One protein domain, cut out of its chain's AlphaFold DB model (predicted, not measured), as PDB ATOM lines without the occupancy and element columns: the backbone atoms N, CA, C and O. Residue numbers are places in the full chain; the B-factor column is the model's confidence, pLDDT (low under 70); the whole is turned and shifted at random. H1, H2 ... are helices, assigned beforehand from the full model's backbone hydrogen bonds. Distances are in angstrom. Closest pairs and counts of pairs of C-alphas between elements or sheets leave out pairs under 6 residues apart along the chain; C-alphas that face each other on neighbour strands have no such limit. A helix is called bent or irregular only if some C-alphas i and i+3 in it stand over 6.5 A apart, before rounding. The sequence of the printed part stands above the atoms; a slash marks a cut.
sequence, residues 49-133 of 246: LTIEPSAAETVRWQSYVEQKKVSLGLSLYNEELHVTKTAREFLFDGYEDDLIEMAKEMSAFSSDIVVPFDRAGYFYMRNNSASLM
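What this domain is: This is residues 49 to 133 of the 246 residues of an uncharacterized protein of Phlebotomus papatasi (UniProt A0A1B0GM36). Three helices make a loose triangular cluster, the hairpin of H1 and H2 with H4 alongside it, while the short helix H3 sits away from them at the other end of the longest axis. After H4 a long stretch without a named element, residues 108 to 133, folds back from the cluster toward H3, and its last residues, 128 to 133, stick out. The printed part has 85 residues with four named helices, H1, H2, H3 and H4 in chain order, and no named strand; its class is all helix, although under half of the residues, 38 of 85, are in named elements. It is only just compact, close to loose, with a radius of gyration of the C-alphas of 13.9 A, and the C-alphas span 40 by 29 by 20 A.

How they stand to each other: H2, residues 64 to 76, is the longest helix. H1, residues 52 to 59, touches it and forms a helical hairpin with it, at a shallow tilt of 23 degrees, opposite ways. H2 touches H1 with residues 66 to 70 alone, and the closest C-alphas of the two helices, those of Val 59 and Gln 67, are 5.7 A apart. H4, residues 98 to 107, is close to H2 but not clearly touching, with the C-alphas of Gly 73 and Met 102 closest at 6.7 A; the tilt is a steep 39 degrees, opposite ways. H4 is also close to H1 but not clearly touching, with the C-alphas of Glu 52 and Leu 99 closest at 7.5 A; the tilt is a shallow 16 degrees, the same way. H3, residues 87 to 93, is apart from H1, H2 and H4. In H2 and H4 every O i to N i+4 pair is within hydrogen-bond range; in H1 this holds for 3 of 4 pairs and in H3 for 2 of 3.

Where its parts are: H2 is 18.3 A from first to last C-alpha, from Tyr 64 at (60.892, -52.853, 6.608) to Leu 76. H1 begins at C-alpha 52, at (44.930, -45.364, 3.025), and is 11.7 A long. H4 is 14.1 A long and ends at C-alpha 107, at (56.708, -37.039, 11.797). H3 is 9.2 A long and only just irregular: C-alphas 90 and 93 are 7.0 A apart.

The domain as a whole: The two C-alphas farthest apart, those of Tyr 64 and Asn 128, are 41.4 A from each other. The printed part has no cut. The links H1 to H2 and H3 to H4 are tight, and that from H2 to H3 is short. The mean pLDDT of the printed part is 80.0; residues 78 to 79 and 108 to 116 are under 70.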
ATOM      1  N   LEU A  49      36.105 -42.379  -1.968       73.00
ATOM      2  CA  LEU A  49      37.541 -42.145  -2.077       73.00
ATOM      3  C   LEU A  49      38.211 -42.924  -0.946       73.00
ATOM      4  O   LEU A  49      37.746 -42.864   0.187       73.00
ATOM      5  N   THR A  50      39.299 -43.614  -1.263       73.31
ATOM      6  CA  THR A  50      40.102 -44.369  -0.297       73.31
ATOM      7  C   THR A  50      41.490 -43.732  -0.242       73.31
ATOM      8  O   THR A  50      42.139 -43.589  -1.283       73.31
ATOM      9  N   ILE A  51      41.925 -43.299   0.943       71.44
ATOM     10  CA  ILE A  51      43.152 -42.502   1.136       71.44
ATOM     11  C   ILE A  51      44.289 -43.373   1.673       71.44
ATOM     12  O   ILE A  51      45.448 -43.141   1.339       71.44
ATOM     13  N   GLU A  52      43.985 -44.437   2.402       73.69
ATOM     14  CA  GLU A  52      44.930 -45.364   3.025       73.69
ATOM     15  C   GLU A  52      46.002 -45.917   2.066       73.69
ATOM     16  O   GLU A  52      47.172 -45.978   2.459       73.69
ATOM     17  N   PRO A  53      45.692 -46.261   0.792       79.44
ATOM     18  CA  PRO A  53      46.706 -46.684  -0.168       79.44
ATOM     19  C   PRO A  53      47.808 -45.645  -0.384       79.44
ATOM     20  O   PRO A  53      48.937 -46.018  -0.699       79.44
ATOM     21  N   SER A  54      47.517 -44.352  -0.200       75.69
ATOM     22  CA  SER A  54      48.523 -43.296  -0.331       75.69
ATOM     23  C   SER A  54      49.595 -43.399   0.757       75.69
ATOM     24  O   SER A  54      50.782 -43.363   0.436       75.69
ATOM     25  N   ALA A  55      49.208 -43.646   2.013       77.19
ATOM     26  CA  ALA A  55      50.142 -43.863   3.116       77.19
ATOM     27  C   ALA A  55      51.013 -45.107   2.870       77.19
ATOM     28  O   ALA A  55      52.235 -45.045   3.005       77.19
ATOM     29  N   ALA A  56      50.416 -46.210   2.412       80.50
ATOM     30  CA  ALA A  56      51.159 -47.418   2.054       80.50
ATOM     31  C   ALA A  56      52.159 -47.181   0.904       80.50
ATOM     32  O   ALA A  56      53.298 -47.650   0.973       80.50
ATOM     33  N   GLU A  57      51.778 -46.422  -0.130       81.25
ATOM     34  CA  GLU A  57      52.670 -46.113  -1.255       81.25
ATOM     35  C   GLU A  57      53.851 -45.225  -0.826       81.25
ATOM     36  O   GLU A  57      54.968 -45.440  -1.298       81.25
ATOM     37  N   THR A  58      53.656 -44.286   0.113       75.56
ATOM     38  CA  THR A  58      54.755 -43.420   0.596       75.56
ATOM     39  C   THR A  58      55.895 -44.199   1.258       75.56
ATOM     40  O   THR A  58      57.059 -43.839   1.085       75.56
ATOM     41  N   VAL A  59      55.588 -45.299   1.954       79.81
ATOM     42  CA  VAL A  59      56.586 -46.136   2.645       79.81
ATOM     43  C   VAL A  59      56.970 -47.403   1.884       79.81
ATOM     44  O   VAL A  59      57.825 -48.162   2.336       79.81
ATOM     45  N   ARG A  60      56.400 -47.634   0.697       81.62
ATOM     46  CA  ARG A  60      56.646 -48.840  -0.111       81.62
ATOM     47  C   ARG A  60      58.129 -49.093  -0.393       81.62
ATOM     48  O   ARG A  60      58.564 -50.241  -0.425       81.62
ATOM     49  N   TRP A  61      58.892 -48.021  -0.605       82.06
ATOM     50  CA  TRP A  61      60.327 -48.070  -0.915       82.06
ATOM     51  C   TRP A  61      61.223 -47.793   0.300       82.06
ATOM     52  O   TRP A  61      62.442 -47.721   0.155       82.06
ATOM     53  N   GLN A  62      60.628 -47.634   1.481       82.69
ATOM     54  CA  GLN A  62      61.329 -47.429   2.745       82.69
ATOM     55  C   GLN A  62      61.701 -48.766   3.403       82.69
ATOM     56  O   GLN A  62      61.325 -49.845   2.931       82.69
ATOM     57  N   SER A  63      62.469 -48.711   4.493       87.56
ATOM     58  CA  SER A  63      62.909 -49.906   5.212       87.56
ATOM     59  C   SER A  63      61.727 -50.693   5.788       87.56
ATOM     60  O   SER A  63      60.665 -50.152   6.098       87.56
ATOM     61  N   TYR A  64      61.921 -51.997   6.007       88.31
ATOM     62  CA  TYR A  64      60.892 -52.853   6.608       88.31
ATOM     63  C   TYR A  64      60.395 -52.329   7.967       88.31
ATOM     64  O   TYR A  64      59.224 -52.483   8.311       88.31
ATOM     65  N   VAL A  65      61.280 -51.686   8.734       85.88
ATOM     66  CA  VAL A  65      60.941 -51.087  10.029       85.88
ATOM     67  C   VAL A  65      59.956 -49.931   9.850       85.88
ATOM     68  O   VAL A  65      58.980 -49.852  10.592       85.88
ATOM     69  N   GLU A  66      60.164 -49.065   8.861       82.19
ATOM     70  CA  GLU A  66      59.264 -47.943   8.560       82.19
ATOM     71  C   GLU A  66      57.904 -48.431   8.055       82.19
ATOM     72  O   GLU A  66      56.869 -47.991   8.556       82.19
ATOM     73  N   GLN A  67      57.893 -49.433   7.172       86.81
ATOM     74  CA  GLN A  67      56.656 -50.077   6.721       86.81
ATOM     75  C   GLN A  67      55.863 -50.673   7.892       86.81
ATOM     76  O   GLN A  67      54.645 -50.516   7.974       86.81
ATOM     77  N   LYS A  68      56.546 -51.333   8.838       87.56
ATOM     78  CA  LYS A  68      55.907 -51.892  10.036       87.56
ATOM     79  C   LYS A  68      55.367 -50.824  10.981       87.56
ATOM     80  O   LYS A  68      54.314 -51.056  11.569       87.56
ATOM     81  N   LYS A  69      56.035 -49.674  11.106       82.38
ATOM     82  CA  LYS A  69      55.525 -48.537  11.887       82.38
ATOM     83  C   LYS A  69      54.222 -47.996  11.298       82.38
ATOM     84  O   LYS A  69      53.263 -47.851  12.043       82.38
ATOM     85  N   VAL A  70      54.159 -47.778   9.982       82.38
ATOM     86  CA  VAL A  70      52.919 -47.336   9.314       82.38
ATOM     87  C   VAL A  70      51.827 -48.393   9.423       82.38
ATOM     88  O   VAL A  70      50.700 -48.066   9.768       82.38
ATOM     89  N   SER A  71      52.153 -49.672   9.214       85.56
ATOM     90  CA  SER A  71      51.188 -50.765   9.391       85.56
ATOM     91  C   SER A  71      50.621 -50.818  10.812       85.56
ATOM     92  O   SER A  71      49.439 -51.115  10.968       85.56
ATOM     93  N   LEU A  72      51.442 -50.549  11.833       85.88
ATOM     94  CA  LEU A  72      50.986 -50.460  13.217       85.88
ATOM     95  C   LEU A  72      50.092 -49.230  13.424       85.88
ATOM     96  O   LEU A  72      49.020 -49.380  13.997       85.88
ATOM     97  N   GLY A  73      50.488 -48.058  12.921       82.69
ATOM     98  CA  GLY A  73      49.671 -46.842  12.964       82.69
ATOM     99  C   GLY A  73      48.286 -47.062  12.353       82.69
ATOM    100  O   GLY A  73      47.286 -46.924  13.046       82.69
ATOM    101  N   LEU A  74      48.221 -47.570  11.120       82.00
ATOM    102  CA  LEU A  74      46.957 -47.900  10.450       82.00
ATOM    103  C   LEU A  74      46.091 -48.880  11.259       82.00
ATOM    104  O   LEU A  74      44.871 -48.766  11.265       82.00
ATOM    105  N   SER A  75      46.707 -49.836  11.965       82.12
ATOM    106  CA  SER A  75      45.967 -50.770  12.824       82.12
ATOM    107  C   SER A  75      45.476 -50.156  14.140       82.12
ATOM    108  O   SER A  75      44.507 -50.652  14.708       82.12
ATOM    109  N   LEU A  76      46.140 -49.107  14.636       82.94
ATOM    110  CA  LEU A  76      45.786 -48.416  15.878       82.94
ATOM    111  C   LEU A  76      44.688 -47.371  15.666       82.94
ATOM    112  O   LEU A  76      43.833 -47.228  16.534       82.94
ATOM    113  N   TYR A  77      44.699 -46.679  14.525       77.31
ATOM    114  CA  TYR A  77      43.775 -45.577  14.237       77.31
ATOM    115  C   TYR A  77      42.408 -46.024  13.683       77.31
ATOM    116  O   TYR A  77      41.577 -45.180  13.402       77.31
ATOM    117  N   ASN A  78      42.130 -47.335  13.591       69.75
ATOM    118  CA  ASN A  78      40.842 -47.907  13.147       69.75
ATOM    119  C   ASN A  78      40.196 -47.157  11.962       69.75
ATOM    120  O   ASN A  78      39.010 -46.828  11.989       69.75
ATOM    121  N   GLU A  79      41.005 -46.900  10.938       69.94
ATOM    122  CA  GLU A  79      40.594 -46.158   9.749       69.94
ATOM    123  C   GLU A  79      39.468 -46.864   8.992       69.94
ATOM    124  O   GLU A  79      39.532 -48.069   8.712       69.94
ATOM    125  N   GLU A  80      38.437 -46.101   8.637       71.50
ATOM    126  CA  GLU A  80      37.386 -46.570   7.743       71.50
ATOM    127  C   GLU A  80      37.790 -46.321   6.283       71.50
ATOM    128  O   GLU A  80      37.836 -45.179   5.837       71.50
ATOM    129  N   LEU A  81      37.898 -47.402   5.494       70.56
ATOM    130  CA  LEU A  81      38.151 -47.386   4.033       70.56
ATOM    131  C   LEU A  81      37.230 -46.466   3.211       70.56
ATOM    132  O   LEU A  81      37.510 -46.182   2.038       70.56
ATOM    133  N   HIS A  82      36.102 -46.051   3.793       75.00
ATOM    134  CA  HIS A  82      35.076 -45.239   3.159       75.00
ATOM    135  C   HIS A  82      34.586 -44.133   4.093       75.00
ATOM    136  O   HIS A  82      33.677 -44.334   4.895       75.00
ATOM    137  N   VAL A  83      35.102 -42.923   3.902       78.06
ATOM    138  CA  VAL A  83      34.614 -41.737   4.609       78.06
ATOM    139  C   VAL A  83      33.420 -41.104   3.889       78.06
ATOM    140  O   VAL A  83      33.399 -40.964   2.665       78.06
ATOM    141  N   THR A  84      32.411 -40.677   4.652       81.50
ATOM    142  CA  THR A  84      31.295 -39.870   4.131       81.50
ATOM    143  C   THR A  84      31.472 -38.418   4.561       81.50
ATOM    144  O   THR A  84      31.428 -38.110   5.749       81.50
ATOM    145  N   LYS A  85      31.653 -37.518   3.590       85.31
ATOM    146  CA  LYS A  85      31.808 -36.070   3.799       85.31
ATOM    147  C   LYS A  85      30.956 -35.300   2.796       85.31
ATOM    148  O   LYS A  85      30.557 -35.837   1.759       85.31
ATOM    149  N   THR A  86      30.670 -34.034   3.078       86.75
ATOM    150  CA  THR A  86      29.989 -33.172   2.106       86.75
ATOM    151  C   THR A  86      30.919 -32.828   0.939       86.75
ATOM    152  O   THR A  86      32.141 -32.778   1.084       86.75
ATOM    153  N   ALA A  87      30.350 -32.512  -0.231       84.44
ATOM    154  CA  ALA A  87      31.140 -32.065  -1.383       84.44
ATOM    155  C   ALA A  87      31.996 -30.825  -1.063       84.44
ATOM    156  O   ALA A  87      33.082 -30.658  -1.612       84.44
ATOM    157  N   ARG A  88      31.519 -29.961  -0.159       85.62
ATOM    158  CA  ARG A  88      32.224 -28.747   0.250       85.62
ATOM    159  C   ARG A  88      33.444 -29.053   1.121       85.62
ATOM    160  O   ARG A  88      34.510 -28.511   0.842       85.62
ATOM    161  N   GLU A  89      33.303 -29.933   2.111       90.12
ATOM    162  CA  GLU A  89      34.423 -30.413   2.935       90.12
ATOM    163  C   GLU A  89      35.461 -31.136   2.082       90.12
ATOM    164  O   GLU A  89      36.649 -30.855   2.178       90.12
ATOM    165  N   PHE A  90      35.008 -32.011   1.186       87.62
ATOM    166  CA  PHE A  90      35.897 -32.784   0.329       87.62
ATOM    167  C   PHE A  90      36.696 -31.916  -0.655       87.62
ATOM    168  O   PHE A  90      37.878 -32.164  -0.900       87.62
ATOM    169  N   LEU A  91      36.055 -30.907  -1.250       87.75
ATOM    170  CA  LEU A  91      36.693 -30.076  -2.267       87.75
ATOM    171  C   LEU A  91      37.459 -28.900  -1.664       87.75
ATOM    172  O   LEU A  91      38.607 -28.706  -2.041       87.75
ATOM    173  N   PHE A  92      36.860 -28.110  -0.774       89.25
ATOM    174  CA  PHE A  92      37.366 -26.767  -0.461       89.25
ATOM    175  C   PHE A  92      37.653 -26.524   1.016       89.25
ATOM    176  O   PHE A  92      38.720 -26.000   1.331       89.25
ATOM    177  N   ASP A  93      36.722 -26.869   1.909       90.94
ATOM    178  CA  ASP A  93      36.866 -26.547   3.337       90.94
ATOM    179  C   ASP A  93      37.889 -27.472   4.022       90.94
ATOM    180  O   ASP A  93      38.517 -27.084   5.007       90.94
ATOM    181  N   GLY A  94      38.093 -28.671   3.469       90.75
ATOM    182  CA  GLY A  94      38.910 -29.721   4.058       90.75
ATOM    183  C   GLY A  94      38.244 -30.358   5.279       90.75
ATOM    184  O   GLY A  94      37.438 -29.736   5.974       90.75
ATOM    185  N   TYR A  95      38.594 -31.606   5.571       89.44
ATOM    186  CA  TYR A  95      38.136 -32.314   6.766       89.44
ATOM    187  C   TYR A  95      39.309 -32.871   7.575       89.44
ATOM    188  O   TYR A  95      40.410 -33.064   7.057       89.44
ATOM    189  N   GLU A  96      39.065 -33.067   8.867       88.31
ATOM    190  CA  GLU A  96      39.989 -33.751   9.772       88.31
ATOM    191  C   GLU A  96      39.944 -35.252   9.494       88.31
ATOM    192  O   GLU A  96      38.861 -35.822   9.331       88.31
ATOM    193  N   ASP A  97      41.131 -35.837   9.383       84.75
ATOM    194  CA  ASP A  97      41.368 -37.190   8.902       84.75
ATOM    195  C   ASP A  97      42.425 -37.842   9.794       84.75
ATOM    196  O   ASP A  97      43.477 -37.238  10.059       84.75
ATOM    197  N   ASP A  98      42.127 -39.050  10.260       84.00
ATOM    198  CA  ASP A  98      42.919 -39.752  11.267       84.00
ATOM    199  C   ASP A  98      44.319 -40.107  10.704       84.00
ATOM    200  O   ASP A  98      45.310 -40.067  11.441       84.00
ATOM    201  N   LEU A  99      44.477 -40.278   9.380       80.62
ATOM    202  CA  LEU A  99      45.778 -40.501   8.737       80.62
ATOM    203  C   LEU A  99      46.664 -39.263   8.809       80.62
ATOM    204  O   LEU A  99      47.885 -39.387   8.926       80.62
ATOM    205  N   ILE A 100      46.083 -38.066   8.706       82.00
ATOM    206  CA  ILE A 100      46.835 -36.810   8.807       82.00
ATOM    207  C   ILE A 100      47.293 -36.594  10.248       82.00
ATOM    208  O   ILE A 100      48.422 -36.150  10.468       82.00
ATOM    209  N   GLU A 101      46.446 -36.908  11.228       81.81
ATOM    210  CA  GLU A 101      46.811 -36.857  12.644       81.81
ATOM    211  C   GLU A 101      47.919 -37.867  12.965       81.81
ATOM    212  O   GLU A 101      48.987 -37.477  13.446       81.81
ATOM    213  N   MET A 102      47.739 -39.126  12.559       80.75
ATOM    214  CA  MET A 102      48.755 -40.171  12.655       80.75
ATOM    215  C   MET A 102      50.073 -39.728  12.005       80.75
ATOM    216  O   MET A 102      51.144 -39.861  12.600       80.75
ATOM    217  N   ALA A 103      50.033 -39.176  10.790       77.88
ATOM    218  CA  ALA A 103      51.237 -38.770  10.074       77.88
ATOM    219  C   ALA A 103      51.958 -37.589  10.750       77.88
ATOM    220  O   ALA A 103      53.192 -37.566  10.767       77.88
ATOM    221  N   LYS A 104      51.228 -36.645  11.366       79.56
ATOM    222  CA  LYS A 104      51.822 -35.572  12.185       79.56
ATOM    223  C   LYS A 104      52.534 -36.143  13.407       79.56
ATOM    224  O   LYS A 104      53.674 -35.762  13.669       79.56
ATOM    225  N   GLU A 105      51.924 -37.088  14.113       78.25
ATOM    226  CA  GLU A 105      52.565 -37.731  15.262       78.25
ATOM    227  C   GLU A 105      53.791 -38.550  14.848       78.25
ATOM    228  O   GLU A 105      54.853 -38.448  15.459       78.25
ATOM    229  N   MET A 106      53.694 -39.305  13.754       73.19
ATOM    230  CA  MET A 106      54.810 -40.087  13.224       73.19
ATOM    231  C   MET A 106      55.964 -39.209  12.722       73.19
ATOM    232  O   MET A 106      57.124 -39.610  12.857       73.19
ATOM    233  N   SER A 107      55.679 -38.007  12.207       71.75
ATOM    234  CA  SER A 107      56.708 -37.039  11.797       71.75
ATOM    235  C   SER A 107      57.578 -36.564  12.970       71.75
ATOM    236  O   SER A 107      58.761 -36.280  12.788       71.75
ATOM    237  N   ALA A 108      57.056 -36.583  14.204       66.94
ATOM    238  CA  ALA A 108      57.836 -36.276  15.406       66.94
ATOM    239  C   ALA A 108      58.934 -37.320  15.697       66.94
ATOM    240  O   ALA A 108      59.884 -37.038  16.427       66.94
ATOM    241  N   PHE A 109      58.825 -38.519  15.112       63.91
ATOM    242  CA  PHE A 109      59.748 -39.640  15.317       63.91
ATOM    243  C   PHE A 109      60.487 -40.068  14.039       63.91
ATOM    244  O   PHE A 109      61.315 -40.982  14.091       63.91
ATOM    245  N   SER A 110      60.193 -39.436  12.899       60.47
ATOM    246  CA  SER A 110      60.848 -39.670  11.611       60.47
ATOM    247  C   SER A 110      60.944 -38.367  10.821       60.47
ATOM    248  O   SER A 110      59.931 -37.809  10.404       60.47
ATOM    249  N   SER A 111      62.171 -37.904  10.567       59.34
ATOM    250  CA  SER A 111      62.448 -36.685   9.794       59.34
ATOM    251  C   SER A 111      62.040 -36.769   8.320       59.34
ATOM    252  O   SER A 111      62.028 -35.748   7.636       59.34
ATOM    253  N   ASP A 112      61.719 -37.967   7.831       61.19
ATOM    254  CA  ASP A 112      61.478 -38.227   6.411       61.19
ATOM    255  C   ASP A 112      59.994 -38.099   6.022       61.19
ATOM    256  O   ASP A 112      59.658 -38.116   4.837       61.19
ATOM    257  N   ILE A 113      59.094 -37.929   7.001       63.75
ATOM    258  CA  ILE A 113      57.655 -37.735   6.779       63.75
ATOM    259  C   ILE A 113      57.326 -36.254   6.970       63.75
ATOM    260  O   ILE A 113      57.131 -35.782   8.086       63.75
ATOM    261  N   VAL A 114      57.245 -35.508   5.868       62.09
ATOM    262  CA  VAL A 114      56.742 -34.128   5.876       62.09
ATOM    263  C   VAL A 114      55.295 -34.149   5.408       62.09
ATOM    264  O   VAL A 114      55.030 -34.454   4.247       62.09
ATOM    265  N   VAL A 115      54.366 -33.806   6.302       69.25
ATOM    266  CA  VAL A 115      52.947 -33.634   5.967       69.25
ATOM    267  C   VAL A 115      52.691 -32.141   5.754       69.25
ATOM    268  O   VAL A 115      52.677 -31.384   6.724       69.25
ATOM    269  N   PRO A 116      52.535 -31.671   4.505       67.94
ATOM    270  CA  PRO A 116      52.437 -30.240   4.215       67.94
ATOM    271  C   PRO A 116      51.053 -29.643   4.505       67.94
ATOM    272  O   PRO A 116      50.884 -28.433   4.372       67.94
ATOM    273  N   PHE A 117      50.070 -30.467   4.879       76.94
ATOM    274  CA  PHE A 117      48.681 -30.058   5.064       76.94
ATOM    275  C   PHE A 117      48.155 -30.487   6.430       76.94
ATOM    276  O   PHE A 117      48.546 -31.516   6.979       76.94
ATOM    277  N   ASP A 118      47.246 -29.690   6.979       85.56
ATOM    278  CA  ASP A 118      46.606 -29.958   8.259       85.56
ATOM    279  C   ASP A 118      45.255 -30.670   8.129       85.56
ATOM    280  O   ASP A 118      44.820 -31.254   9.122       85.56
ATOM    281  N   ARG A 119      44.647 -30.647   6.935       88.75
ATOM    282  CA  ARG A 119      43.348 -31.245   6.594       88.75
ATOM    283  C   ARG A 119      43.389 -31.941   5.234       88.75
ATOM    284  O   ARG A 119      44.173 -31.565   4.360       88.75
ATOM    285  N   ALA A 120      42.506 -32.918   5.044       86.62
ATOM    286  CA  ALA A 120      42.320 -33.612   3.777       86.62
ATOM    287  C   ALA A 120      41.310 -32.854   2.906       86.62
ATOM    288  O   ALA A 120      40.204 -32.549   3.346       86.62
ATOM    289  N   GLY A 121      41.664 -32.568   1.653       88.06
ATOM    290  CA  GLY A 121      40.740 -31.992   0.675       88.06
ATOM    291  C   GLY A 121      41.409 -31.743  -0.672       88.06
ATOM    292  O   GLY A 121      42.590 -31.408  -0.736       88.06
ATOM    293  N   TYR A 122      40.669 -31.912  -1.768       85.62
ATOM    294  CA  TYR A 122      41.251 -31.922  -3.118       85.62
ATOM    295  C   TYR A 122      41.740 -30.538  -3.582       85.62
ATOM    296  O   TYR A 122      42.808 -30.401  -4.179       85.62
ATOM    297  N   PHE A 123      40.974 -29.491  -3.277       87.81
ATOM    298  CA  PHE A 123      41.302 -28.086  -3.539       87.81
ATOM    299  C   PHE A 123      41.455 -27.282  -2.245       87.81
ATOM    300  O   PHE A 123      41.333 -26.052  -2.252       87.81
ATOM    301  N   TYR A 124      41.730 -27.968  -1.136       88.19
ATOM    302  CA  TYR A 124      41.991 -27.330   0.142       88.19
ATOM    303  C   TYR A 124      43.133 -26.307  -0.003       88.19
ATOM    304  O   TYR A 124      44.100 -26.529  -0.733       88.19
ATOM    305  N   MET A 125      42.970 -25.135   0.618       87.19
ATOM    306  CA  MET A 125      43.851 -23.957   0.495       87.19
ATOM    307  C   MET A 125      43.941 -23.289  -0.893       87.19
ATOM    308  O   MET A 125      44.645 -22.288  -1.014       87.19
ATOM    309  N   ARG A 126      43.234 -23.754  -1.939       86.50
ATOM    310  CA  ARG A 126      43.277 -23.086  -3.263       86.50
ATOM    311  C   ARG A 126      42.619 -21.715  -3.268       86.50
ATOM    312  O   ARG A 126      43.073 -20.822  -3.986       86.50
ATOM    313  N   ASN A 127      41.568 -21.536  -2.476       81.00
ATOM    314  CA  ASN A 127      40.820 -20.287  -2.461       81.00
ATOM    315  C   ASN A 127      41.673 -19.130  -1.915       81.00
ATOM    316  O   ASN A 127      42.274 -19.252  -0.851       81.00
ATOM    317  N   ASN A 128      41.700 -18.004  -2.634       84.88
ATOM    318  CA  ASN A 128      42.522 -16.826  -2.324       84.88
ATOM    319  C   ASN A 128      44.036 -17.101  -2.224       84.88
ATOM    320  O   ASN A 128      44.766 -16.326  -1.606       84.88
ATOM    321  N   SER A 129      44.523 -18.181  -2.839       84.94
ATOM    322  CA  SER A 129      45.957 -18.454  -2.940       84.94
ATOM    323  C   SER A 129      46.528 -17.894  -4.245       84.94
ATOM    324  O   SER A 129      45.903 -17.986  -5.298       84.94
ATOM    325  N   ALA A 130      47.724 -17.305  -4.177       76.94
ATOM    326  CA  ALA A 130      48.424 -16.777  -5.353       76.94
ATOM    327  C   ALA A 130      49.553 -17.699  -5.844       76.94
ATOM    328  O   ALA A 130      49.927 -17.657  -7.011       76.94
ATOM    329  N   SER A 131      50.117 -18.518  -4.954       77.19
ATOM    330  CA  SER A 131      51.343 -19.289  -5.208       77.19
ATOM    331  C   SER A 131      51.157 -20.804  -5.138       77.19
ATOM    332  O   SER A 131      52.117 -21.537  -5.362       77.19
ATOM    333  N   LEU A 132      49.949 -21.303  -4.857       80.69
ATOM    334  CA  LEU A 132      49.728 -22.742  -4.672       80.69
ATOM    335  C   LEU A 132      49.935 -23.546  -5.967       80.69
ATOM    336  O   LEU A 132      50.383 -24.686  -5.920       80.69
ATOM    337  N   MET A 133      49.681 -22.932  -7.126       80.62
ATOM    338  CA  MET A 133      49.961 -23.519  -8.448       80.62
ATOM    339  C   MET A 133      51.404 -23.250  -8.926       80.62
ATOM    340  O   MET A 133      51.787 -23.626 -10.036       80.62
TER     341      MET A 133